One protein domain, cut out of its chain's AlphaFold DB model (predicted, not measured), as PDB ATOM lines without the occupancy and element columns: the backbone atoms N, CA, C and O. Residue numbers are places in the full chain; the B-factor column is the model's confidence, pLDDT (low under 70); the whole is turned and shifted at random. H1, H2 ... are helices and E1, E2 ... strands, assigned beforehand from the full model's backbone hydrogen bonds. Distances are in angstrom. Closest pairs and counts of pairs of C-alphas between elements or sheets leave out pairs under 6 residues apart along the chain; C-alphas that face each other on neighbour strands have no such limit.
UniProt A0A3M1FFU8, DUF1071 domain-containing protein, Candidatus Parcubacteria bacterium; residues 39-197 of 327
ATOM      1  N   VAL A  39      11.326   3.737  12.500       78.81
ATOM      2  CA  VAL A  39      12.414   2.786  12.216       78.81
ATOM      3  C   VAL A  39      11.889   1.536  11.508       78.81
ATOM      4  O   VAL A  39      10.965   0.889  11.977       78.81
ATOM      5  N   GLY A  40      12.501   1.134  10.394       88.19
ATOM      6  CA  GLY A  40      12.093  -0.075   9.660       88.19
ATOM      7  C   GLY A  40      10.920   0.133   8.696       88.19
ATOM      8  O   GLY A  40      10.469  -0.824   8.066       88.19
ATOM      9  N   LEU A  41      10.459   1.377   8.502       94.12
ATOM     10  CA  LEU A  41       9.511   1.716   7.432       94.12
ATOM     11  C   LEU A  41      10.080   1.459   6.022       94.12
ATOM     12  O   LEU A  41       9.303   1.255   5.089       94.12
ATOM     13  N   SER A  42      11.409   1.352   5.880       93.50
ATOM     14  CA  SER A  42      12.092   0.950   4.639       93.50
ATOM     15  C   SER A  42      11.598  -0.398   4.101       93.50
ATOM     16  O   SER A  42      11.393  -0.537   2.894       93.50
ATOM     17  N   LEU A  43      11.320  -1.363   4.987       92.31
ATOM     18  CA  LEU A  43      10.804  -2.686   4.621       92.31
ATOM     19  C   LEU A  43       9.466  -2.571   3.885       92.31
ATOM     20  O   LEU A  43       9.239  -3.220   2.868       92.31
ATOM     21  N   TYR A  44       8.594  -1.693   4.375       91.12
ATOM     22  CA  TYR A  44       7.255  -1.484   3.827       91.12
ATOM     23  C   TYR A  44       7.237  -0.546   2.618       91.12
ATOM     24  O   TYR A  44       6.288  -0.572   1.836       91.12
ATOM     25  N   ALA A  45       8.281   0.265   2.456       92.00
ATOM     26  CA  ALA A  45       8.483   1.126   1.297       92.00
ATOM     27  C   ALA A  45       9.154   0.405   0.111       92.00
ATOM     28  O   ALA A  45       9.322   1.009  -0.944       92.00
ATOM     29  N   GLY A  46       9.535  -0.871   0.267       91.50
ATOM     30  CA  GLY A  46      10.201  -1.655  -0.779       91.50
ATOM     31  C   GLY A  46      11.720  -1.465  -0.852       91.50
ATOM     32  O   GLY A  46      12.332  -1.888  -1.826       91.50
ATOM     33  N   TYR A  47      12.327  -0.857   0.169       93.31
ATOM     34  CA  TYR A  47      13.781  -0.680   0.286       93.31
ATOM     35  C   TYR A  47      14.463  -1.822   1.046       93.31
ATOM     36  O   TYR A  47      15.687  -1.861   1.116       93.31
ATOM     37  N   GLY A  48      13.694  -2.745   1.629       91.50
ATOM     38  CA  GLY A  48      14.256  -3.837   2.415       91.50
ATOM     39  C   GLY A  48      15.047  -3.318   3.620       91.50
ATOM     40  O   GLY A  48      14.588  -2.439   4.361       91.50
ATOM     41  N   ASP A  49      16.240  -3.870   3.793       90.81
ATOM     42  CA  ASP A  49      17.237  -3.502   4.799       90.81
ATOM     43  C   ASP A  49      18.054  -2.250   4.432       90.81
ATOM     44  O   ASP A  49      18.787  -1.729   5.274       90.81
ATOM     45  N   ASN A  50      17.883  -1.690   3.228       93.81
ATOM     46  CA  ASN A  50      18.553  -0.462   2.802       93.81
ATOM     47  C   ASN A  50      17.916   0.795   3.428       93.81
ATOM     48  O   ASN A  50      17.306   1.636   2.758       93.81
ATOM     49  N   VAL A  51      18.071   0.930   4.746       91.81
ATOM     50  CA  VAL A  51      17.555   2.054   5.538       91.81
ATOM     51  C   VAL A  51      18.186   3.377   5.098       91.81
ATOM     52  O   VAL A  51      17.482   4.373   4.948       91.81
ATOM     53  N   VAL A  52      19.496   3.394   4.838       91.94
ATOM     54  CA  VAL A  52      20.222   4.609   4.428       91.94
ATOM     55  C   VAL A  52      19.718   5.113   3.075       91.94
ATOM     56  O   VAL A  52      19.441   6.304   2.919       91.94
ATOM     57  N   GLY A  53      19.542   4.212   2.105       94.44
ATOM     58  CA  GLY A  53      18.979   4.538   0.799       94.44
ATOM     59  C   GLY A  53      17.541   5.036   0.897       94.44
ATOM     60  O   GLY A  53      17.190   5.997   0.216       94.44
ATOM     61  N   PHE A  54      16.733   4.441   1.779       95.25
ATOM     62  CA  PHE A  54      15.368   4.896   2.034       95.25
ATOM     63  C   PHE A  54      15.334   6.320   2.602       95.25
ATOM     64  O   PHE A  54      14.654   7.177   2.044       95.25
ATOM     65  N   ILE A  55      16.113   6.604   3.651       92.75
ATOM     66  CA  ILE A  55      16.186   7.943   4.261       92.75
ATOM     67  C   ILE A  55      16.671   8.976   3.239       92.75
ATOM     68  O   ILE A  55      16.072  10.040   3.097       92.75
ATOM     69  N   LYS A  56      17.709   8.641   2.464       94.50
ATOM     70  CA  LYS A  56      18.210   9.510   1.393       94.50
ATOM     71  C   LYS A  56      17.139   9.790   0.335       94.50
ATOM     72  O   LYS A  56      17.039  10.917  -0.138       94.50
ATOM     73  N   ALA A  57      16.351   8.782  -0.035       95.44
ATOM     74  CA  ALA A  57      15.295   8.914  -1.032       95.44
ATOM     75  C   ALA A  57      14.072   9.695  -0.527       95.44
ATOM     76  O   ALA A  57      13.403  10.335  -1.332       95.44
ATOM     77  N   LEU A  58      13.789   9.669   0.781       94.75
ATOM     78  CA  LEU A  58      12.743  10.502   1.380       94.75
ATOM     79  C   LEU A  58      13.067  11.997   1.294       94.75
ATOM     80  O   LEU A  58      12.151  12.808   1.224       94.75
ATOM     81  N   GLY A  59      14.353  12.368   1.322       92.94
ATOM     82  CA  GLY A  59      14.768  13.771   1.235       92.94
ATOM     83  C   GLY A  59      14.375  14.614   2.454       92.94
ATOM     84  O   GLY A  59      14.270  15.833   2.343       92.94
ATOM     85  N   VAL A  60      14.157  13.978   3.610       92.38
ATOM     86  CA  VAL A  60      13.776  14.635   4.868       92.38
ATOM     87  C   VAL A  60      14.863  14.495   5.933       92.38
ATOM     88  O   VAL A  60      15.682  13.576   5.892       92.38
ATOM     89  N   LYS A  61      14.836  15.391   6.919       91.38
ATOM     90  CA  LYS A  61      15.686  15.380   8.115       91.38
ATOM     91  C   LYS A  61      14.864  15.785   9.356       91.38
ATOM     92  O   LYS A  61      13.756  16.309   9.188       91.38
ATOM     93  N   PRO A  62      15.362  15.538  10.586       88.31
ATOM     94  CA  PRO A  62      14.623  15.836  11.819       88.31
ATOM     95  C   PRO A  62      14.187  17.290  12.021       88.31
ATOM     96  O   PRO A  62      13.275  17.559  12.787       88.31
ATOM     97  N   ASP A  63      14.802  18.223  11.310       81.81
ATOM     98  CA  ASP A  63      14.551  19.661  11.370       81.81
ATOM     99  C   ASP A  63      13.977  20.211  10.053       81.81
ATOM    100  O   ASP A  63      14.021  21.415   9.808       81.81
ATOM    101  N   THR A  64      13.458  19.359   9.162       90.38
ATOM    102  CA  THR A  64      12.766  19.845   7.961       90.38
ATOM    103  C   THR A  64      11.539  20.665   8.383       90.38
ATOM    104  O   THR A  64      10.555  20.135   8.891       90.38
ATOM    105  N   GLU A  65      11.575  21.984   8.202       86.69
ATOM    106  CA  GLU A  65      10.463  22.840   8.634       86.69
ATOM    107  C   GLU A  65       9.227  22.676   7.746       86.69
ATOM    108  O   GLU A  65       8.118  22.554   8.259       86.69
ATOM    109  N   ASP A  66       9.408  22.600   6.430       90.50
ATOM    110  CA  ASP A  66       8.300  22.560   5.481       90.50
ATOM    111  C   ASP A  66       8.351  21.308   4.600       90.50
ATOM    112  O   ASP A  66       9.080  21.247   3.607       90.50
ATOM    113  N   LEU A  67       7.532  20.313   4.948       93.69
ATOM    114  CA  LEU A  67       7.379  19.087   4.167       93.69
ATOM    115  C   LEU A  67       6.638  19.295   2.836       93.69
ATOM    116  O   LEU A  67       6.758  18.449   1.951       93.69
ATOM    117  N   SER A  68       5.918  20.406   2.648       91.44
ATOM    118  CA  SER A  68       5.235  20.706   1.382       91.44
ATOM    119  C   SER A  68       6.212  21.072   0.259       91.44
ATOM    120  O   SER A  68       5.927  20.852  -0.920       91.44
ATOM    121  N   SER A  69       7.395  21.568   0.633       90.31
ATOM    122  CA  SER A  69       8.489  21.903  -0.281       90.31
ATOM    123  C   SER A  69       9.340  20.696  -0.701       90.31
ATOM    124  O   SER A  69      10.123  20.784  -1.649       90.31
ATOM    125  N   VAL A  70       9.190  19.557  -0.017       94.06
ATOM    126  CA  VAL A  70       9.982  18.349  -0.273       94.06
ATOM    127  C   VAL A  70       9.361  17.542  -1.407       94.06
ATOM    128  O   VAL A  70       8.165  17.248  -1.409       94.06
ATOM    129  N   GLN A  71      10.187  17.128  -2.371       94.19
ATOM    130  CA  GLN A  71       9.753  16.207  -3.418       94.19
ATOM    131  C   GLN A  71       9.395  14.852  -2.784       94.19
ATOM    132  O   GLN A  71      10.284  14.189  -2.250       94.19
ATOM    133  N   PRO A  72       8.128  14.400  -2.853       95.00
ATOM    134  CA  PRO A  72       7.722  13.166  -2.199       95.00
ATOM    135  C   PRO A  72       8.356  11.936  -2.848       95.00
ATOM    136  O   PRO A  72       8.409  11.819  -4.079       95.00
ATOM    137  N   LEU A  73       8.739  10.975  -2.009       95.50
ATOM    138  CA  LEU A  73       9.088   9.625  -2.435       95.50
ATOM    139  C   LEU A  73       7.824   8.867  -2.857       95.50
ATOM    140  O   LEU A  73       6.992   8.497  -2.024       95.50
ATOM    141  N   LEU A  74       7.690   8.632  -4.161       94.12
ATOM    142  CA  LEU A  74       6.542   7.942  -4.744       94.12
ATOM    143  C   LEU A  74       6.856   6.479  -5.034       94.12
ATOM    144  O   LEU A  74       7.957   6.120  -5.446       94.12
ATOM    145  N   SER A  75       5.846   5.639  -4.867       91.38
ATOM    146  CA  SER A  75       5.868   4.237  -5.259       91.38
ATOM    147  C   SER A  75       5.087   4.046  -6.557       91.38
ATOM    148  O   SER A  75       4.147   4.779  -6.851       91.38
ATOM    149  N   GLN A  76       5.442   3.018  -7.324       88.38
ATOM    150  CA  GLN A  76       4.704   2.606  -8.515       88.38
ATOM    151  C   GLN A  76       4.332   1.132  -8.372       88.38
ATOM    152  O   GLN A  76       5.180   0.295  -8.072       88.38
ATOM    153  N   LYS A  77       3.047   0.811  -8.547       80.12
ATOM    154  CA  LYS A  77       2.539  -0.564  -8.475       80.12
ATOM    155  C   LYS A  77       1.909  -0.929  -9.812       80.12
ATOM    156  O   LYS A  77       0.879  -0.375 -10.174       80.12
ATOM    157  N   GLY A  78       2.523  -1.871 -10.522       78.06
ATOM    158  CA  GLY A  78       2.100  -2.312 -11.852       78.06
ATOM    159  C   GLY A  78       3.184  -2.094 -12.905       78.06
ATOM    160  O   GLY A  78       4.348  -1.881 -12.575       78.06
ATOM    161  N   GLY A  79       2.802  -2.178 -14.180       74.56
ATOM    162  CA  GLY A  79       3.725  -1.995 -15.300       74.56
ATOM    163  C   GLY A  79       4.207  -0.550 -15.467       74.56
ATOM    164  O   GLY A  79       3.856   0.346 -14.700       74.56
ATOM    165  N   ARG A  80       4.975  -0.308 -16.534       76.81
ATOM    166  CA  ARG A  80       5.592   0.994 -16.856       76.81
ATOM    167  C   ARG A  80       4.610   2.177 -16.905       76.81
ATOM    168  O   ARG A  80       5.029   3.305 -16.688       76.81
ATOM    169  N   TYR A  81       3.330   1.919 -17.170       78.81
ATOM    170  CA  TYR A  81       2.279   2.937 -17.296       78.81
ATOM    171  C   TYR A  81       1.458   3.159 -16.016       78.81
ATOM    172  O   TYR A  81       0.496   3.925 -16.037       78.81
ATOM    173  N   ALA A  82       1.780   2.472 -14.915       80.12
ATOM    174  CA  ALA A  82       1.074   2.669 -13.655       80.12
ATOM    175  C   ALA A  82       1.349   4.071 -13.096       80.12
ATOM    176  O   ALA A  82       2.499   4.510 -13.050       80.12
ATOM    177  N   LYS A  83       0.295   4.762 -12.652       84.88
ATOM    178  CA  LYS A  83       0.438   6.079 -12.029       84.88
ATOM    179  C   LYS A  83       1.197   5.946 -10.701       84.88
ATOM    180  O   LYS A  83       0.861   5.062  -9.905       84.88
ATOM    181  N   PRO A  84       2.212   6.787 -10.451       90.06
ATOM    182  CA  PRO A  84       2.903   6.795  -9.173       90.06
ATOM    183  C   PRO A  84       1.971   7.311  -8.070       90.06
ATOM    184  O   PRO A  84       1.116   8.161  -8.314       90.06
ATOM    185  N   TYR A  85       2.145   6.806  -6.852       90.81
ATOM    186  CA  TYR A  85       1.348   7.177  -5.685       90.81
ATOM    187  C   TYR A  85       2.235   7.362  -4.454       90.81
ATOM    188  O   TYR A  85       3.304   6.759  -4.341       90.81
ATOM    189  N   LEU A  86       1.781   8.179  -3.505       94.88
ATOM    190  CA  LEU A  86       2.425   8.299  -2.200       94.88
ATOM    191  C   LEU A  86       2.077   7.069  -1.350       94.88
ATOM    192  O   LEU A  86       0.905   6.824  -1.050       94.88
ATOM    193  N   SER A  87       3.084   6.280  -0.971       95.25
ATOM    194  CA  SER A  87       2.875   5.124  -0.096       95.25
ATOM    195  C   SER A  87       2.745   5.551   1.365       95.25
ATOM    196  O   SER A  87       3.381   6.505   1.814       95.25
ATOM    197  N   TRP A  88       1.948   4.806   2.135       95.44
ATOM    198  CA  TRP A  88       1.765   5.062   3.567       95.44
ATOM    199  C   TRP A  88       3.086   5.008   4.341       95.44
ATOM    200  O   TRP A  88       3.278   5.784   5.270       95.44
ATOM    201  N   ALA A  89       4.005   4.120   3.945       95.50
ATOM    202  CA  ALA A  89       5.296   3.962   4.602       95.50
ATOM    203  C   ALA A  89       6.191   5.184   4.369       95.50
ATOM    204  O   ALA A  89       6.803   5.672   5.314       95.50
ATOM    205  N   ALA A  90       6.222   5.712   3.140       95.88
ATOM    206  CA  ALA A  90       6.968   6.927   2.828       95.88
ATOM    207  C   ALA A  90       6.363   8.161   3.513       95.88
ATOM    208  O   ALA A  90       7.102   8.949   4.095       95.88
ATOM    209  N   ALA A  91       5.033   8.304   3.491       96.81
ATOM    210  CA  ALA A  91       4.338   9.403   4.159       96.81
ATOM    211  C   ALA A  91       4.595   9.398   5.673       96.81
ATOM    212  O   ALA A  91       5.015  10.404   6.240       96.81
ATOM    213  N   LEU A  92       4.408   8.245   6.321       96.94
ATOM    214  CA  LEU A  92       4.608   8.109   7.761       96.94
ATOM    215  C   LEU A  92       6.071   8.291   8.164       96.94
ATOM    216  O   LEU A  92       6.331   8.913   9.187       96.94
ATOM    217  N   ALA A  93       7.021   7.797   7.369       95.69
ATOM    218  CA  ALA A  93       8.438   8.011   7.639       95.69
ATOM    219  C   ALA A  93       8.806   9.493   7.534       95.69
ATOM    220  O   ALA A  93       9.464  10.008   8.432       95.69
ATOM    221  N   ALA A  94       8.342  10.183   6.485       95.31
ATOM    222  CA  ALA A  94       8.566  11.615   6.319       95.31
ATOM    223  C   ALA A  94       8.033  12.412   7.514       95.31
ATOM    224  O   ALA A  94       8.754  13.229   8.075       95.31
ATOM    225  N   MET A  95       6.812  12.097   7.955       95.25
ATOM    226  CA  MET A  95       6.214  12.675   9.155       95.25
ATOM    227  C   MET A  95       7.082  12.382  10.397       95.25
ATOM    228  O   MET A  95       7.689  13.282  10.965       95.25
ATOM    229  N   ARG A  96       7.233  11.113  10.788       93.81
ATOM    230  CA  ARG A  96       7.890  10.727  12.052       93.81
ATOM    231  C   ARG A  96       9.360  11.142  12.141       93.81
ATOM    232  O   ARG A  96       9.821  11.446  13.235       93.81
ATOM    233  N   ILE A  97      10.102  11.144  11.027       92.25
ATOM    234  CA  ILE A  97      11.498  11.607  11.019       92.25
ATOM    235  C   ILE A  97      11.550  13.099  11.332       92.25
ATOM    236  O   ILE A  97      12.380  13.507  12.132       92.25
ATOM    237  N   THR A  98      10.678  13.891  10.710       93.12
ATOM    238  CA  THR A  98      10.676  15.356  10.793       93.12
ATOM    239  C   THR A  98       9.969  15.912  12.039       93.12
ATOM    240  O   THR A  98      10.220  17.051  12.433       93.12
ATOM    241  N   ASP A  99       9.094  15.133  12.667       92.88
ATOM    242  CA  ASP A  99       8.518  15.431  13.981       92.88
ATOM    243  C   ASP A  99       8.311  14.121  14.766       92.88
ATOM    244  O   ASP A  99       7.297  13.432  14.580       92.88
ATOM    245  N   PRO A 100       9.257  13.757  15.650       91.75
ATOM    246  CA  PRO A 100       9.151  12.581  16.510       91.75
ATOM    247  C   PRO A 100       8.026  12.629  17.552       91.75
ATOM    248  O   PRO A 100       7.739  11.586  18.148       91.75
ATOM    249  N   ASP A 101       7.324  13.750  17.725       92.56
ATOM    250  CA  ASP A 101       6.156  13.854  18.614       92.56
ATOM    251  C   ASP A 101       4.825  13.670  17.864       92.56
ATOM    252  O   ASP A 101       3.774  13.486  18.479       92.56
ATOM    253  N   SER A 102       4.854  13.649  16.528       94.25
ATOM    254  CA  SER A 102       3.663  13.438  15.697       94.25
ATOM    255  C   SER A 102       3.026  12.057  15.891       94.25
ATOM    256  O   SER A 102       3.699  11.035  15.966       94.25
ATOM    257  N   TYR A 103       1.706  11.956  15.901       95.44
ATOM    258  CA  TYR A 103       1.046  10.656  16.030       95.44
ATOM    259  C   TYR A 103      -0.233  10.618  15.215       95.44
ATOM    260  O   TYR A 103      -0.627  11.594  14.580       95.44
ATOM    261  N   TRP A 104      -0.849   9.446  15.164       95.56
ATOM    262  CA  TRP A 104      -2.087   9.250  14.440       95.56
ATOM    263  C   TRP A 104      -2.979   8.269  15.183       95.56
ATOM    264  O   TRP A 104      -2.498   7.379  15.890       95.56
ATOM    265  N   GLU A 105      -4.275   8.426  14.980       94.06
ATOM    266  CA  GLU A 105      -5.310   7.636  15.624       94.06
ATOM    267  C   GLU A 105      -6.305   7.132  14.583       94.06
ATOM    268  O   GLU A 105      -6.477   7.718  13.511       94.06
ATOM    269  N   LEU A 106      -6.944   6.006  14.889       93.44
ATOM    270  CA  LEU A 106      -8.090   5.530  14.126       93.44
ATOM    271  C   LEU A 106      -9.359   6.078  14.753       93.44
ATOM    272  O   LEU A 106      -9.527   5.997  15.967       93.44
ATOM    273  N   GLU A 107     -10.279   6.523  13.911       92.19
ATOM    274  CA  GLU A 107     -11.629   6.845  14.348       92.19
ATOM    275  C   GLU A 107     -12.430   5.557  14.532       92.19
ATOM    276  O   GLU A 107     -12.520   4.725  13.624       92.19
ATOM    277  N   TYR A 108     -13.015   5.394  15.717       89.69
ATOM    278  CA  TYR A 108     -13.865   4.256  16.056       89.69
ATOM    279  C   TYR A 108     -15.320   4.693  16.110       89.69
ATOM    280  O   TYR A 108     -15.645   5.703  16.727       89.69
ATOM    281  N   SER A 109     -16.202   3.883  15.528       85.06
ATOM    282  CA  SER A 109     -17.642   4.041  15.688       85.06
ATOM    283  C   SER A 109     -18.242   2.836  16.403       85.06
ATOM    284  O   SER A 109     -17.721   1.719  16.329       85.06
ATOM    285  N   GLU A 110     -19.324   3.091  17.129       88.94
ATOM    286  CA  GLU A 110     -20.155   2.059  17.732       88.94
ATOM    287  C   GLU A 110     -21.394   1.864  16.862       88.94
ATOM    288  O   GLU A 110     -22.062   2.828  16.484       88.94
ATOM    289  N   PHE A 111     -21.702   0.616  16.536       81.31
ATOM    290  CA  PHE A 111     -22.926   0.256  15.837       81.31
ATOM    291  C   PHE A 111     -23.487  -1.044  16.390       81.31
ATOM    292  O   PHE A 111     -22.759  -1.898  16.887       81.31
ATOM    293  N   THR A 112     -24.801  -1.193  16.296       83.88
ATOM    294  CA  THR A 112     -25.468  -2.439  16.656       83.88
ATOM    295  C   THR A 112     -25.297  -3.443  15.524       83.88
ATOM    296  O   THR A 112     -25.676  -3.160  14.384       83.88
ATOM    297  N   ASP A 113     -24.727  -4.602  15.832       78.94
ATOM    298  CA  ASP A 113     -24.703  -5.746  14.932       78.94
ATOM    299  C   ASP A 113     -26.152  -6.208  14.684       78.94
ATOM    300  O   ASP A 113     -26.862  -6.547  15.634       78.94
ATOM    301  N   PRO A 114     -26.636  -6.184  13.431       76.88
ATOM    302  CA  PRO A 114     -28.013  -6.543  13.124       76.88
ATOM    303  C   PRO A 114     -28.323  -8.032  13.337       76.88
ATOM    304  O   PRO A 114     -29.497  -8.372  13.471       76.88
ATOM    305  N   GLU A 115     -27.320  -8.913  13.345       81.50
ATOM    306  CA  GLU A 115     -27.512 -10.353  13.541       81.50
ATOM    307  C   GLU A 115     -27.582 -10.718  15.024       81.50
ATOM    308  O   GLU A 115     -28.434 -11.509  15.431       81.50
ATOM    309  N   THR A 116     -26.706 -10.129  15.838       87.06
ATOM    310  CA  THR A 116     -26.565 -10.476  17.262       87.06
ATOM    311  C   THR A 116     -27.258  -9.488  18.201       87.06
ATOM    312  O   THR A 116     -27.586  -9.837  19.334       87.06
ATOM    313  N   GLY A 117     -27.518  -8.258  17.747       87.31
ATOM    314  CA  GLY A 117     -28.025  -7.159  18.569       87.31
ATOM    315  C   GLY A 117     -26.971  -6.528  19.488       87.31
ATOM    316  O   GLY A 117     -27.306  -5.634  20.268       87.31
ATOM    317  N   GLU A 118     -25.713  -6.969  19.420       88.75
ATOM    318  CA  GLU A 118     -24.628  -6.458  20.257       88.75
ATOM    319  C   GLU A 118     -24.106  -5.105  19.758       88.75
ATOM    320  O   GLU A 118     -24.103  -4.817  18.562       88.75
ATOM    321  N   ILE A 119     -23.635  -4.260  20.678       86.69
ATOM    322  CA  ILE A 119     -22.922  -3.030  20.314       86.69
ATOM    323  C   ILE A 119     -21.481  -3.406  19.980       86.69
ATOM    324  O   ILE A 119     -20.701  -3.787  20.854       86.69
ATOM    325  N   VAL A 120     -21.124  -3.260  18.711       84.06
ATOM    326  CA  VAL A 120     -19.779  -3.482  18.196       84.06
ATOM    327  C   VAL A 120     -19.085  -2.137  18.050       84.06
ATOM    328  O   VAL A 120     -19.588  -1.229  17.389       84.06
ATOM    329  N   LYS A 121     -17.895  -2.017  18.644       85.94
ATOM    330  CA  LYS A 121     -16.993  -0.885  18.425       85.94
ATOM    331  C   LYS A 121     -15.955  -1.266  17.381       85.94
ATOM    332  O   LYS A 121     -15.121  -2.136  17.635       85.94
ATOM    333  N   ALA A 122     -15.967  -0.602  16.230       80.75
ATOM    334  CA  ALA A 122     -15.017  -0.886  15.162       80.75
ATOM    335  C   ALA A 122     -14.485   0.392  14.491       80.75
ATOM    336  O   ALA A 122     -15.171   1.413  14.446       80.75
ATOM    337  N   PRO A 123     -13.263   0.347  13.937       82.62
ATOM    338  CA  PRO A 123     -12.618   1.461  13.233       82.62
ATOM    339  C   PRO A 123     -13.134   1.621  11.789       82.62
ATOM    340  O   PRO A 123     -12.371   1.731  10.825       82.62
ATOM    341  N   VAL A 124     -14.452   1.530  11.638       81.25
ATOM    342  CA  VAL A 124     -15.211   1.704  10.401       81.25
ATOM    343  C   VAL A 124     -16.524   2.368  10.747       81.25
ATOM    344  O   VAL A 124     -17.020   2.217  11.857       81.25
ATOM    345  N   PHE A 125     -17.113   3.057   9.783       84.88
ATOM    346  CA  PHE A 125     -18.445   3.630   9.904       84.88
ATOM    347  C   PHE A 125     -19.224   3.354   8.629       84.88
ATOM    348  O   PHE A 125     -18.677   3.322   7.520       84.88
ATOM    349  N   ARG A 126     -20.520   3.109   8.803       83.06
ATOM    350  CA  ARG A 126     -21.412   2.783   7.700       83.06
ATOM    351  C   ARG A 126     -21.875   4.068   7.024       83.06
ATOM    352  O   ARG A 126     -22.433   4.947   7.673       83.06
ATOM    353  N   ALA A 127     -21.663   4.160   5.715       83.69
ATOM    354  CA  ALA A 127     -22.036   5.308   4.897       83.69
ATOM    355  C   ALA A 127     -22.872   4.822   3.704       83.69
ATOM    356  O   ALA A 127     -22.352   4.363   2.684       83.69
ATOM    357  N   GLY A 128     -24.198   4.877   3.852       84.38
ATOM    358  CA  GLY A 128     -25.127   4.312   2.874       84.38
ATOM    359  C   GLY A 128     -24.950   2.796   2.733       84.38
ATOM    360  O   GLY A 128     -25.052   2.053   3.711       84.38
ATOM    361  N   SER A 129     -24.701   2.334   1.507       81.25
ATOM    362  CA  SER A 129     -24.441   0.919   1.214       81.25
ATOM    363  C   SER A 129     -22.987   0.498   1.440       81.25
ATOM    364  O   SER A 129     -22.704  -0.697   1.413       81.25
ATOM    365  N   GLY A 130     -22.073   1.447   1.641       87.19
ATOM    366  CA  GLY A 130     -20.648   1.188   1.805       87.19
ATOM    367  C   GLY A 130     -20.146   1.459   3.216       87.19
ATOM    368  O   GLY A 130     -20.889   1.830   4.131       87.19
ATOM    369  N   TRP A 131     -18.837   1.305   3.354       90.31
ATOM    370  CA  TRP A 131     -18.102   1.578   4.579       90.31
ATOM    371  C   TRP A 131     -17.052   2.638   4.332       90.31
ATOM    372  O   TRP A 131     -16.552   2.798   3.216       90.31
ATOM    373  N   MET A 132     -16.678   3.328   5.391       93.00
ATOM    374  CA  MET A 132     -15.589   4.282   5.378       93.00
ATOM    375  C   MET A 132     -14.704   4.081   6.615       93.00
ATOM    376  O   MET A 132     -15.111   3.453   7.595       93.00
ATOM    377  N   VAL A 133     -13.476   4.591   6.543       93.62
ATOM    378  CA  VAL A 133     -12.472   4.581   7.615       93.62
ATOM    379  C   VAL A 133     -11.984   5.997   7.877       93.62
ATOM    380  O   VAL A 133     -11.919   6.806   6.949       93.62
ATOM    381  N   GLY A 134     -11.703   6.292   9.145       94.56
ATOM    382  CA  GLY A 134     -11.223   7.591   9.592       94.56
ATOM    383  C   GLY A 134      -9.862   7.475  10.235       94.56
ATOM    384  O   GLY A 134      -9.624   6.556  11.024       94.56
ATOM    385  N   VAL A 135      -8.981   8.397   9.881       95.69
ATOM    386  CA  VAL A 135      -7.658   8.520  10.478       95.69
ATOM    387  C   VAL A 135      -7.450   9.970  10.880       95.69
ATOM    388  O   VAL A 135      -7.516  10.857  10.030       95.69
ATOM    389  N   THR A 136      -7.143  10.199  12.152       97.44
ATOM    390  CA  THR A 136      -6.754  11.518  12.655       97.44
ATOM    391  C   THR A 136      -5.239  11.601  12.749       97.44
ATOM    392  O   THR A 136      -4.594  10.706  13.290       97.44
ATOM    393  N   ILE A 137      -4.659  12.654  12.177       97.88
ATOM    394  CA  ILE A 137      -3.223  12.938  12.181       97.88
ATOM    395  C   ILE A 137      -2.958  14.132  13.083       97.88
ATOM    396  O   ILE A 137      -3.579  15.177  12.903       97.88
ATOM    397  N   HIS A 138      -1.996  13.993  13.987       97.38
ATOM    398  CA  HIS A 138      -1.502  15.054  14.852       97.38
ATOM    399  C   HIS A 138      -0.075  15.421  14.445       97.38
ATOM    400  O   HIS A 138       0.841  14.600  14.528       97.38
ATOM    401  N   TRP A 139       0.108  16.660  13.996       94.94
ATOM    402  CA  TRP A 139       1.357  17.172  13.435       94.94
ATOM    403  C   TRP A 139       1.583  18.617  13.871       94.94
ATOM    404  O   TRP A 139       0.787  19.480  13.511       94.94
ATOM    405  N   ARG A 140       2.653  18.906  14.629       93.38
ATOM    406  CA  ARG A 140       3.042  20.278  15.027       93.38
ATOM    407  C   ARG A 140       1.878  21.174  15.489       93.38
ATOM    408  O   ARG A 140       1.732  22.314  15.054       93.38
ATOM    409  N   GLY A 141       1.025  20.640  16.364       91.31
ATOM    410  CA  GLY A 141      -0.139  21.351  16.914       91.31
ATOM    411  C   GLY A 141      -1.365  21.423  15.991       91.31
ATOM    412  O   GLY A 141      -2.416  21.891  16.420       91.31
ATOM    413  N   ILE A 142      -1.270  20.923  14.759       91.06
ATOM    414  CA  ILE A 142      -2.395  20.738  13.841       91.06
ATOM    415  C   ILE A 142      -2.951  19.329  14.035       91.06
ATOM    416  O   ILE A 142      -2.199  18.364  14.176       91.06
ATOM    417  N   SER A 143      -4.277  19.211  14.043       96.81
ATOM    418  CA  SER A 143      -4.970  17.922  13.986       96.81
ATOM    419  C   SER A 143      -5.892  17.904  12.772       96.81
ATOM    420  O   SER A 143      -6.678  18.833  12.592       96.81
ATOM    421  N   HIS A 144      -5.781  16.875  11.933       95.94
ATOM    422  CA  HIS A 144      -6.621  16.689  10.745       95.94
ATOM    423  C   HIS A 144      -7.214  15.287  10.734       95.94
ATOM    424  O   HIS A 144      -6.467  14.310  10.778       95.94
ATOM    425  N   THR A 145      -8.536  15.192  10.621       96.75
ATOM    426  CA  THR A 145      -9.238  13.921  10.429       96.75
ATOM    427  C   THR A 145      -9.538  13.723   8.953       96.75
ATOM    428  O   THR A 145     -10.291  14.489   8.350       96.75
ATOM    429  N   GLU A 146      -8.973  12.667   8.381       95.50
ATOM    430  CA  GLU A 146      -9.241  12.234   7.017       95.50
ATOM    431  C   GLU A 146     -10.227  11.071   7.012       95.50
ATOM    432  O   GLU A 146     -10.126  10.153   7.826       95.50
ATOM    433  N   TRP A 147     -11.152  11.079   6.052       93.94
ATOM    434  CA  TRP A 147     -12.170  10.047   5.894       93.94
ATOM    435  C   TRP A 147     -12.138   9.487   4.475       93.94
ATOM    436  O   TRP A 147     -12.281  10.236   3.513       93.94
ATOM    437  N   LEU A 148     -12.011   8.165   4.321       93.00
ATOM    438  CA  LEU A 148     -12.033   7.520   3.003       93.00
ATOM    439  C   LEU A 148     -12.978   6.320   2.939       93.00
ATOM    440  O   LEU A 148     -13.071   5.560   3.902       93.00
ATOM    441  N   PRO A 149     -13.618   6.078   1.781       93.19
ATOM    442  CA  PRO A 149     -14.396   4.869   1.562       93.19
ATOM    443  C   PRO A 149     -13.515   3.623   1.467       93.19
ATOM    444  O   PRO A 149     -12.418   3.632   0.892       93.19
ATOM    445  N   VAL A 150     -14.052   2.515   1.977       92.00
ATOM    446  CA  VAL A 150     -13.514   1.175   1.760       92.00
ATOM    447  C   VAL A 150     -13.868   0.751   0.340       92.00
ATOM    448  O   VAL A 150     -15.035   0.594  -0.028       92.00
ATOM    449  N   MET A 151     -12.833   0.611  -0.480       92.12
ATOM    450  CA  MET A 151     -12.950   0.326  -1.904       92.12
ATOM    451  C   MET A 151     -11.986  -0.778  -2.314       92.12
ATOM    452  O   MET A 151     -10.933  -0.954  -1.698       92.12
ATOM    453  N   GLY A 152     -12.297  -1.449  -3.416       87.94
ATOM    454  CA  GLY A 152     -11.404  -2.427  -4.020       87.94
ATOM    455  C   GLY A 152     -11.789  -2.757  -5.448       87.94
ATOM    456  O   GLY A 152     -12.428  -1.961  -6.139       87.94
ATOM    457  N   VAL A 153     -11.352  -3.930  -5.893       86.81
ATOM    458  CA  VAL A 153     -11.585  -4.406  -7.254       86.81
ATOM    459  C   VAL A 153     -12.870  -5.215  -7.273       86.81
ATOM    460  O   VAL A 153     -12.964  -6.232  -6.587       86.81
ATOM    461  N   ARG A 154     -13.854  -4.796  -8.068       84.75
ATOM    462  CA  ARG A 154     -15.092  -5.564  -8.266       84.75
ATOM    463  C   ARG A 154     -15.367  -5.771  -9.742       84.75
ATOM    464  O   ARG A 154     -15.027  -4.937 -10.579       84.75
ATOM    465  N   GLU A 155     -15.983  -6.902 -10.059       89.00
ATOM    466  CA  GLU A 155     -16.572  -7.104 -11.375       89.00
ATOM    467  C   GLU A 155     -17.862  -6.288 -11.466       89.00
ATOM    468  O   GLU A 155     -18.760  -6.422 -10.635       89.00
ATOM    469  N   VAL A 156     -17.918  -5.402 -12.453       84.56
ATOM    470  CA  VAL A 156     -19.049  -4.518 -12.712       84.56
ATOM    471  C   VAL A 156     -19.573  -4.824 -14.106       84.56
ATOM    472  O   VAL A 156     -18.801  -4.944 -15.062       84.56
ATOM    473  N   MET A 157     -20.893  -4.936 -14.237       86.50
ATOM    474  CA  MET A 157     -21.534  -5.077 -15.540       86.50
ATOM    475  C   MET A 157     -21.467  -3.744 -16.278       86.50
ATOM    476  O   MET A 157     -22.086  -2.759 -15.879       86.50
ATOM    477  N   THR A 158     -20.699  -3.713 -17.363       84.62
ATOM    478  CA  THR A 158     -20.634  -2.564 -18.264       84.62
ATOM    479  C   THR A 158     -21.472  -2.829 -19.509       84.62
ATOM    480  O   THR A 158     -21.832  -3.963 -19.819       84.62
ATOM    481  N   LYS A 159     -21.709  -1.777 -20.291       87.06
ATOM    482  CA  LYS A 159     -22.290  -1.857 -21.642       87.06
ATOM    483  C   LYS A 159     -21.564  -2.837 -22.586       87.06
ATOM    484  O   LYS A 159     -22.182  -3.322 -23.522       87.06
ATOM    485  N   ASN A 160     -20.300  -3.168 -22.308       89.00
ATOM    486  CA  ASN A 160     -19.486  -4.100 -23.094       89.00
ATOM    487  C   ASN A 160     -19.291  -5.462 -22.393       89.00
ATOM    488  O   ASN A 160     -18.384  -6.207 -22.750       89.00
ATOM    489  N   GLY A 161     -20.107  -5.772 -21.378       90.44
ATOM    490  CA  GLY A 161     -20.003  -6.989 -20.572       90.44
ATOM    491  C   GLY A 161     -19.341  -6.778 -19.202       90.44
ATOM    492  O   GLY A 161     -19.036  -5.637 -18.821       90.44
ATOM    493  N   PRO A 162     -19.152  -7.861 -18.428       90.06
ATOM    494  CA  PRO A 162     -18.515  -7.812 -17.117       90.06
ATOM    495  C   PRO A 162     -17.059  -7.357 -17.238       90.06
ATOM    496  O   PRO A 162     -16.288  -7.874 -18.046       90.06
ATOM    497  N   LYS A 163     -16.674  -6.373 -16.424       91.31
ATOM    498  CA  LYS A 163     -15.305  -5.863 -16.351       91.31
ATOM    499  C   LYS A 163     -14.898  -5.683 -14.897       91.31
ATOM    500  O   LYS A 163     -15.643  -5.104 -14.112       91.31
ATOM    501  N   LYS A 164     -13.685  -6.115 -14.550       89.06
ATOM    502  CA  LYS A 164     -13.074  -5.783 -13.261       89.06
ATOM    503  C   LYS A 164     -12.648  -4.320 -13.264       89.06
ATOM    504  O   LYS A 164     -11.849  -3.910 -14.108       89.06
ATOM    505  N   LEU A 165     -13.219  -3.544 -12.355       84.38
ATOM    506  CA  LEU A 165     -12.890  -2.141 -12.146       84.38
ATOM    507  C   LEU A 165     -12.328  -1.962 -10.740       84.38
ATOM    508  O   LEU A 165     -12.821  -2.563  -9.784       84.38
ATOM    509  N   ASP A 166     -11.304  -1.122 -10.638       85.19
ATOM    510  CA  ASP A 166     -10.758  -0.660  -9.367       85.19
ATOM    511  C   ASP A 166     -11.666   0.410  -8.740       85.19
ATOM    512  O   ASP A 166     -12.593   0.923  -9.377       85.19
ATOM    513  N   HIS A 167     -11.377   0.764  -7.485       85.62
ATOM    514  CA  HIS A 167     -12.047   1.837  -6.736       85.62
ATOM    515  C   HIS A 167     -13.569   1.677  -6.615       85.62
ATOM    516  O   HIS A 167     -14.302   2.658  -6.520       85.62
ATOM    517  N   GLN A 168     -14.055   0.439  -6.602       88.88
ATOM    518  CA  GLN A 168     -15.473   0.165  -6.411       88.88
ATOM    519  C   GLN A 168     -15.794   0.069  -4.918       88.88
ATOM    520  O   GLN A 168     -15.001  -0.521  -4.176       88.88
ATOM    521  N   PRO A 169     -16.940   0.608  -4.462       88.06
ATOM    522  CA  PRO A 169     -17.336   0.517  -3.064       88.06
ATOM    523  C   PRO A 169     -17.572  -0.940  -2.657       88.06
ATOM    524  O   PRO A 169     -18.214  -1.727  -3.370       88.06
ATOM    525  N   ILE A 170     -17.054  -1.291  -1.482       87.62
ATOM    526  CA  ILE A 170     -17.226  -2.614  -0.888       87.62
ATOM    527  C   ILE A 170     -18.296  -2.528   0.196       87.62
ATOM    528  O   ILE A 170     -18.204  -1.730   1.126       87.62
ATOM    529  N   THR A 171     -19.337  -3.342   0.038       87.00
ATOM    530  CA  THR A 171     -20.511  -3.374   0.921       87.00
ATOM    531  C   THR A 171     -20.313  -4.298   2.122       87.00
ATOM    532  O   THR A 171     -20.930  -4.089   3.161       87.00
ATOM    533  N   ASP A 172     -19.446  -5.298   1.977       85.00
ATOM    534  CA  ASP A 172     -19.093  -6.273   3.009       85.00
ATOM    535  C   ASP A 172     -17.569  -6.489   2.999       85.00
ATOM    536  O   ASP A 172     -17.069  -7.357   2.280       85.00
ATOM    537  N   PRO A 173     -16.804  -5.583   3.638       85.00
ATOM    538  CA  PRO A 173     -15.360  -5.580   3.536       85.00
ATOM    539  C   PRO A 173     -14.725  -6.618   4.448       85.00
ATOM    540  O   PRO A 173     -14.981  -6.665   5.650       85.00
ATOM    541  N   ASN A 174     -13.792  -7.384   3.895       81.94
ATOM    542  CA  ASN A 174     -12.919  -8.209   4.711       81.94
ATOM    543  C   ASN A 174     -11.810  -7.367   5.370       81.94
ATOM    544  O   ASN A 174     -11.527  -6.216   5.023       81.94
ATOM    545  N   ILE A 175     -11.115  -7.988   6.317       79.75
ATOM    546  CA  ILE A 175     -10.047  -7.361   7.098       79.75
ATOM    547  C   ILE A 175      -8.882  -6.810   6.247       79.75
ATOM    548  O   ILE A 175      -8.269  -5.807   6.618       79.75
ATOM    549  N   ASN A 176      -8.578  -7.417   5.091       83.69
ATOM    550  CA  ASN A 176      -7.518  -6.935   4.200       83.69
ATOM    551  C   ASN A 176      -7.940  -5.649   3.482       83.69
ATOM    552  O   ASN A 176      -7.139  -4.720   3.349       83.69
ATOM    553  N   GLU A 177      -9.189  -5.590   3.023       87.38
ATOM    554  CA  GLU A 177      -9.776  -4.412   2.378       87.38
ATOM    555  C   GLU A 177      -9.858  -3.247   3.361       87.38
ATOM    556  O   GLU A 177      -9.458  -2.130   3.027       87.38
ATOM    557  N   TRP A 178     -10.251  -3.532   4.604       86.25
ATOM    558  CA  TRP A 178     -10.223  -2.556   5.685       86.25
ATOM    559  C   TRP A 178      -8.808  -2.023   5.951       86.25
ATOM    560  O   TRP A 178      -8.581  -0.815   5.879       86.25
ATOM    561  N   ASN A 179      -7.820  -2.898   6.176       87.81
ATOM    562  CA  ASN A 179      -6.433  -2.472   6.402       87.81
ATOM    563  C   ASN A 179      -5.874  -1.677   5.205       87.81
ATOM    564  O   ASN A 179      -5.155  -0.697   5.387       87.81
ATOM    565  N   THR A 180      -6.228  -2.053   3.974       89.06
ATOM    566  CA  THR A 180      -5.838  -1.304   2.768       89.06
ATOM    567  C   THR A 180      -6.450   0.095   2.757       89.06
ATOM    568  O   THR A 180      -5.757   1.064   2.440       89.06
ATOM    569  N   ALA A 181      -7.726   0.219   3.127       92.50
ATOM    570  CA  ALA A 181      -8.399   1.505   3.242       92.50
ATOM    571  C   ALA A 181      -7.755   2.381   4.326       92.50
ATOM    572  O   ALA A 181      -7.451   3.539   4.050       92.50
ATOM    573  N   VAL A 182      -7.452   1.822   5.505       93.00
ATOM    574  CA  VAL A 182      -6.764   2.536   6.596       93.00
ATOM    575  C   VAL A 182      -5.404   3.060   6.149       93.00
ATOM    576  O   VAL A 182      -5.106   4.230   6.352       93.00
ATOM    577  N   MET A 183      -4.580   2.231   5.501       93.50
ATOM    578  CA  MET A 183      -3.249   2.659   5.051       93.50
ATOM    579  C   MET A 183      -3.337   3.763   3.986       93.50
ATOM    580  O   MET A 183      -2.527   4.688   3.987       93.50
ATOM    581  N   ARG A 184      -4.337   3.704   3.093       93.38
ATOM    582  CA  ARG A 184      -4.609   4.784   2.127       93.38
ATOM    583  C   ARG A 184      -5.068   6.064   2.825       93.38
ATOM    584  O   ARG A 184      -4.600   7.138   2.461       93.38
ATOM    585  N   CYS A 185      -5.952   5.943   3.813       95.25
ATOM    586  CA  CYS A 185      -6.472   7.057   4.603       95.25
ATOM    587  C   CYS A 185      -5.357   7.742   5.394       95.25
ATOM    588  O   CYS A 185      -5.214   8.953   5.306       95.25
ATOM    589  N   LEU A 186      -4.476   6.961   6.021       96.44
ATOM    590  CA  LEU A 186      -3.272   7.444   6.693       96.44
ATOM    591  C   LEU A 186      -2.359   8.226   5.740       96.44
ATOM    592  O   LEU A 186      -1.975   9.346   6.050       96.44
ATOM    593  N   ALA A 187      -2.037   7.672   4.564       96.38
ATOM    594  CA  ALA A 187      -1.178   8.357   3.594       96.38
ATOM    595  C   ALA A 187      -1.762   9.711   3.151       96.38
ATOM    596  O   ALA A 187      -1.039  10.706   3.104       96.38
ATOM    597  N   LYS A 188      -3.072   9.756   2.869       95.75
ATOM    598  CA  LYS A 188      -3.770  10.989   2.480       95.75
ATOM    599  C   LYS A 188      -3.863  11.994   3.625       95.75
ATOM    600  O   LYS A 188      -3.546  13.161   3.419       95.75
ATOM    601  N   GLY A 189      -4.225  11.543   4.824       96.62
ATOM    602  CA  GLY A 189      -4.300  12.394   6.007       96.62
ATOM    603  C   GLY A 189      -2.958  13.048   6.318       96.62
ATOM    604  O   GLY A 189      -2.909  14.247   6.568       96.62
ATOM    605  N   ILE A 190      -1.856  12.293   6.219       97.12
ATOM    606  CA  ILE A 190      -0.503  12.840   6.395       97.12
ATOM    607  C   ILE A 190      -0.208  13.885   5.321       97.12
ATOM    608  O   ILE A 190       0.285  14.962   5.645       97.12
ATOM    609  N   ALA A 191      -0.517  13.604   4.055       96.44
ATOM    610  CA  ALA A 191      -0.280  14.561   2.979       96.44
ATOM    611  C   ALA A 191      -1.053  15.872   3.168       96.44
ATOM    612  O   ALA A 191      -0.524  16.934   2.853       96.44
ATOM    613  N   ILE A 192      -2.272  15.814   3.708       95.00
ATOM    614  CA  ILE A 192      -3.079  17.002   4.010       95.00
ATOM    615  C   ILE A 192      -2.522  17.749   5.227       95.00
ATOM    616  O   ILE A 192      -2.336  18.960   5.159       95.00
ATOM    617  N   ALA A 193      -2.211  17.041   6.316       95.31
ATOM    618  CA  ALA A 193      -1.719  17.651   7.553       95.31
ATOM    619  C   ALA A 193      -0.320  18.277   7.405       95.31
ATOM    620  O   ALA A 193      -0.023  19.291   8.031       95.31
ATOM    621  N   THR A 194       0.543  17.668   6.586       95.19
ATOM    622  CA  THR A 194       1.964  18.046   6.456       95.19
ATOM    623  C   THR A 194       2.305  18.751   5.144       95.19
ATOM    624  O   THR A 194       3.369  19.356   5.033       95.19
ATOM    625  N   GLY A 195       1.457  18.624   4.121       93.88
ATOM    626  CA  GLY A 195       1.766  19.002   2.741       93.88
ATOM    627  C   GLY A 195       2.626  17.987   1.974       93.88
ATOM    628  O   GLY A 195       2.751  18.104   0.752       93.88
ATOM    629  N   TYR A 196       3.192  16.965   2.626       95.56
ATOM    630  CA  TYR A 196       4.066  15.991   1.969       95.56
ATOM    631  C   TYR A 196       3.311  15.168   0.920       95.56
ATOM    632  O   TYR A 196       2.461  14.338   1.233       95.56
ATOM    633  N   GLY A 197       3.627  15.382  -0.357       92.69
ATOM    634  CA  GLY A 197       2.999  14.656  -1.460       92.69
ATOM    635  C   GLY A 197       1.554  15.047  -1.773       92.69
ATOM    636  O   GLY A 197       0.919  14.373  -2.584       92.69
TER     637      GLY A 197
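Overview. This is residues 39 to 197 of the 327 residues of the protein "DUF1071 domain-containing protein" of Candidatus Parcubacteria bacterium (UniProt A0A3M1FFU8). A long helix, H4, crosses slantwise over one face of a twisted sheet built on the long hairpin E5-E6, with E1 and E4 along the other side of E5. The small helices H1, H2 and H3 cluster near the end of the sheet where E5 ends, and the hairpins E2-E3 and E7-E8 lie toward the other end as two separate arms. The printed part has 159 residues, in the order H1 H2 H3 E1 E2 E3 E4 E5 E6 E7 E8 H4, and the class is mixed, helices and strands. The neighbour strands are antiparallel. The whole is only just compact, close to loose, with a radius of gyration of the C-alphas of 17.9 A and spans of 50 by 42 by 27 A.

Arrangement. H1, residues 41 to 44, touches the hub H3, residues 88 to 98, the closest C-alphas being those of Leu 41 and Ala 89, 5.6 A apart. H2, residues 51 to 58, only just touches H3, with 3 pairs of C-alphas within 8 A, Leu 58 and Ala 94 closest at 6.6 A. H3 touches H4, residues 175 to 194, at a steep tilt of 38 degrees, the same way, with the C-alphas of Trp 88 and Ala 187 closest at 4.4 A. E1, residues 103 to 106, and E4, residues 125 to 127, lie on one side of E5, residues 130 to 139, and E6, residues 142 to 149, on the other side. Within hydrogen-bond range are N 105 and O 136 at 2.9 A, N 127 and O 130 at 2.9 A, and N 137 and O 144 at 2.8 A. E4, E5 and E6 form a meander, each strand the antiparallel neighbour of the one before, in two hairpins. H4 is on this sheet at a height of 7.1 A, over E5 and E6; H3 only grazes it. E2, residues 109 to 112, and E3, residues 119 to 122, form a hairpin, with N 111 and O 120 at 2.9 A. E7, residues 151 to 158, and E8, residues 161 to 169, form another, with N 156 and O 163 at 2.8 A; E7 bends by 60 degrees at residue 155 and E8 by 90 degrees at residue 166. Every O i to N i+4 pair is within hydrogen-bond range in H2, H3 and H4; H1 is too short for one.

Along the chain. H1 begins at C-alpha 41, (9.511, 1.716, 7.432). E5 measures 29.6 A, H4 28.1 A and E6 23.4 A. H4 ends at C-alpha 194, (1.964, 18.046, 6.456).

Size, cuts and confidence. The C-alphas farthest apart, those of Asp 63 and Gly 161, are 54.1 A apart. The printed part has no cut, the link from H2 to H3 is long, and no printed residue is under 70 in pLDDT.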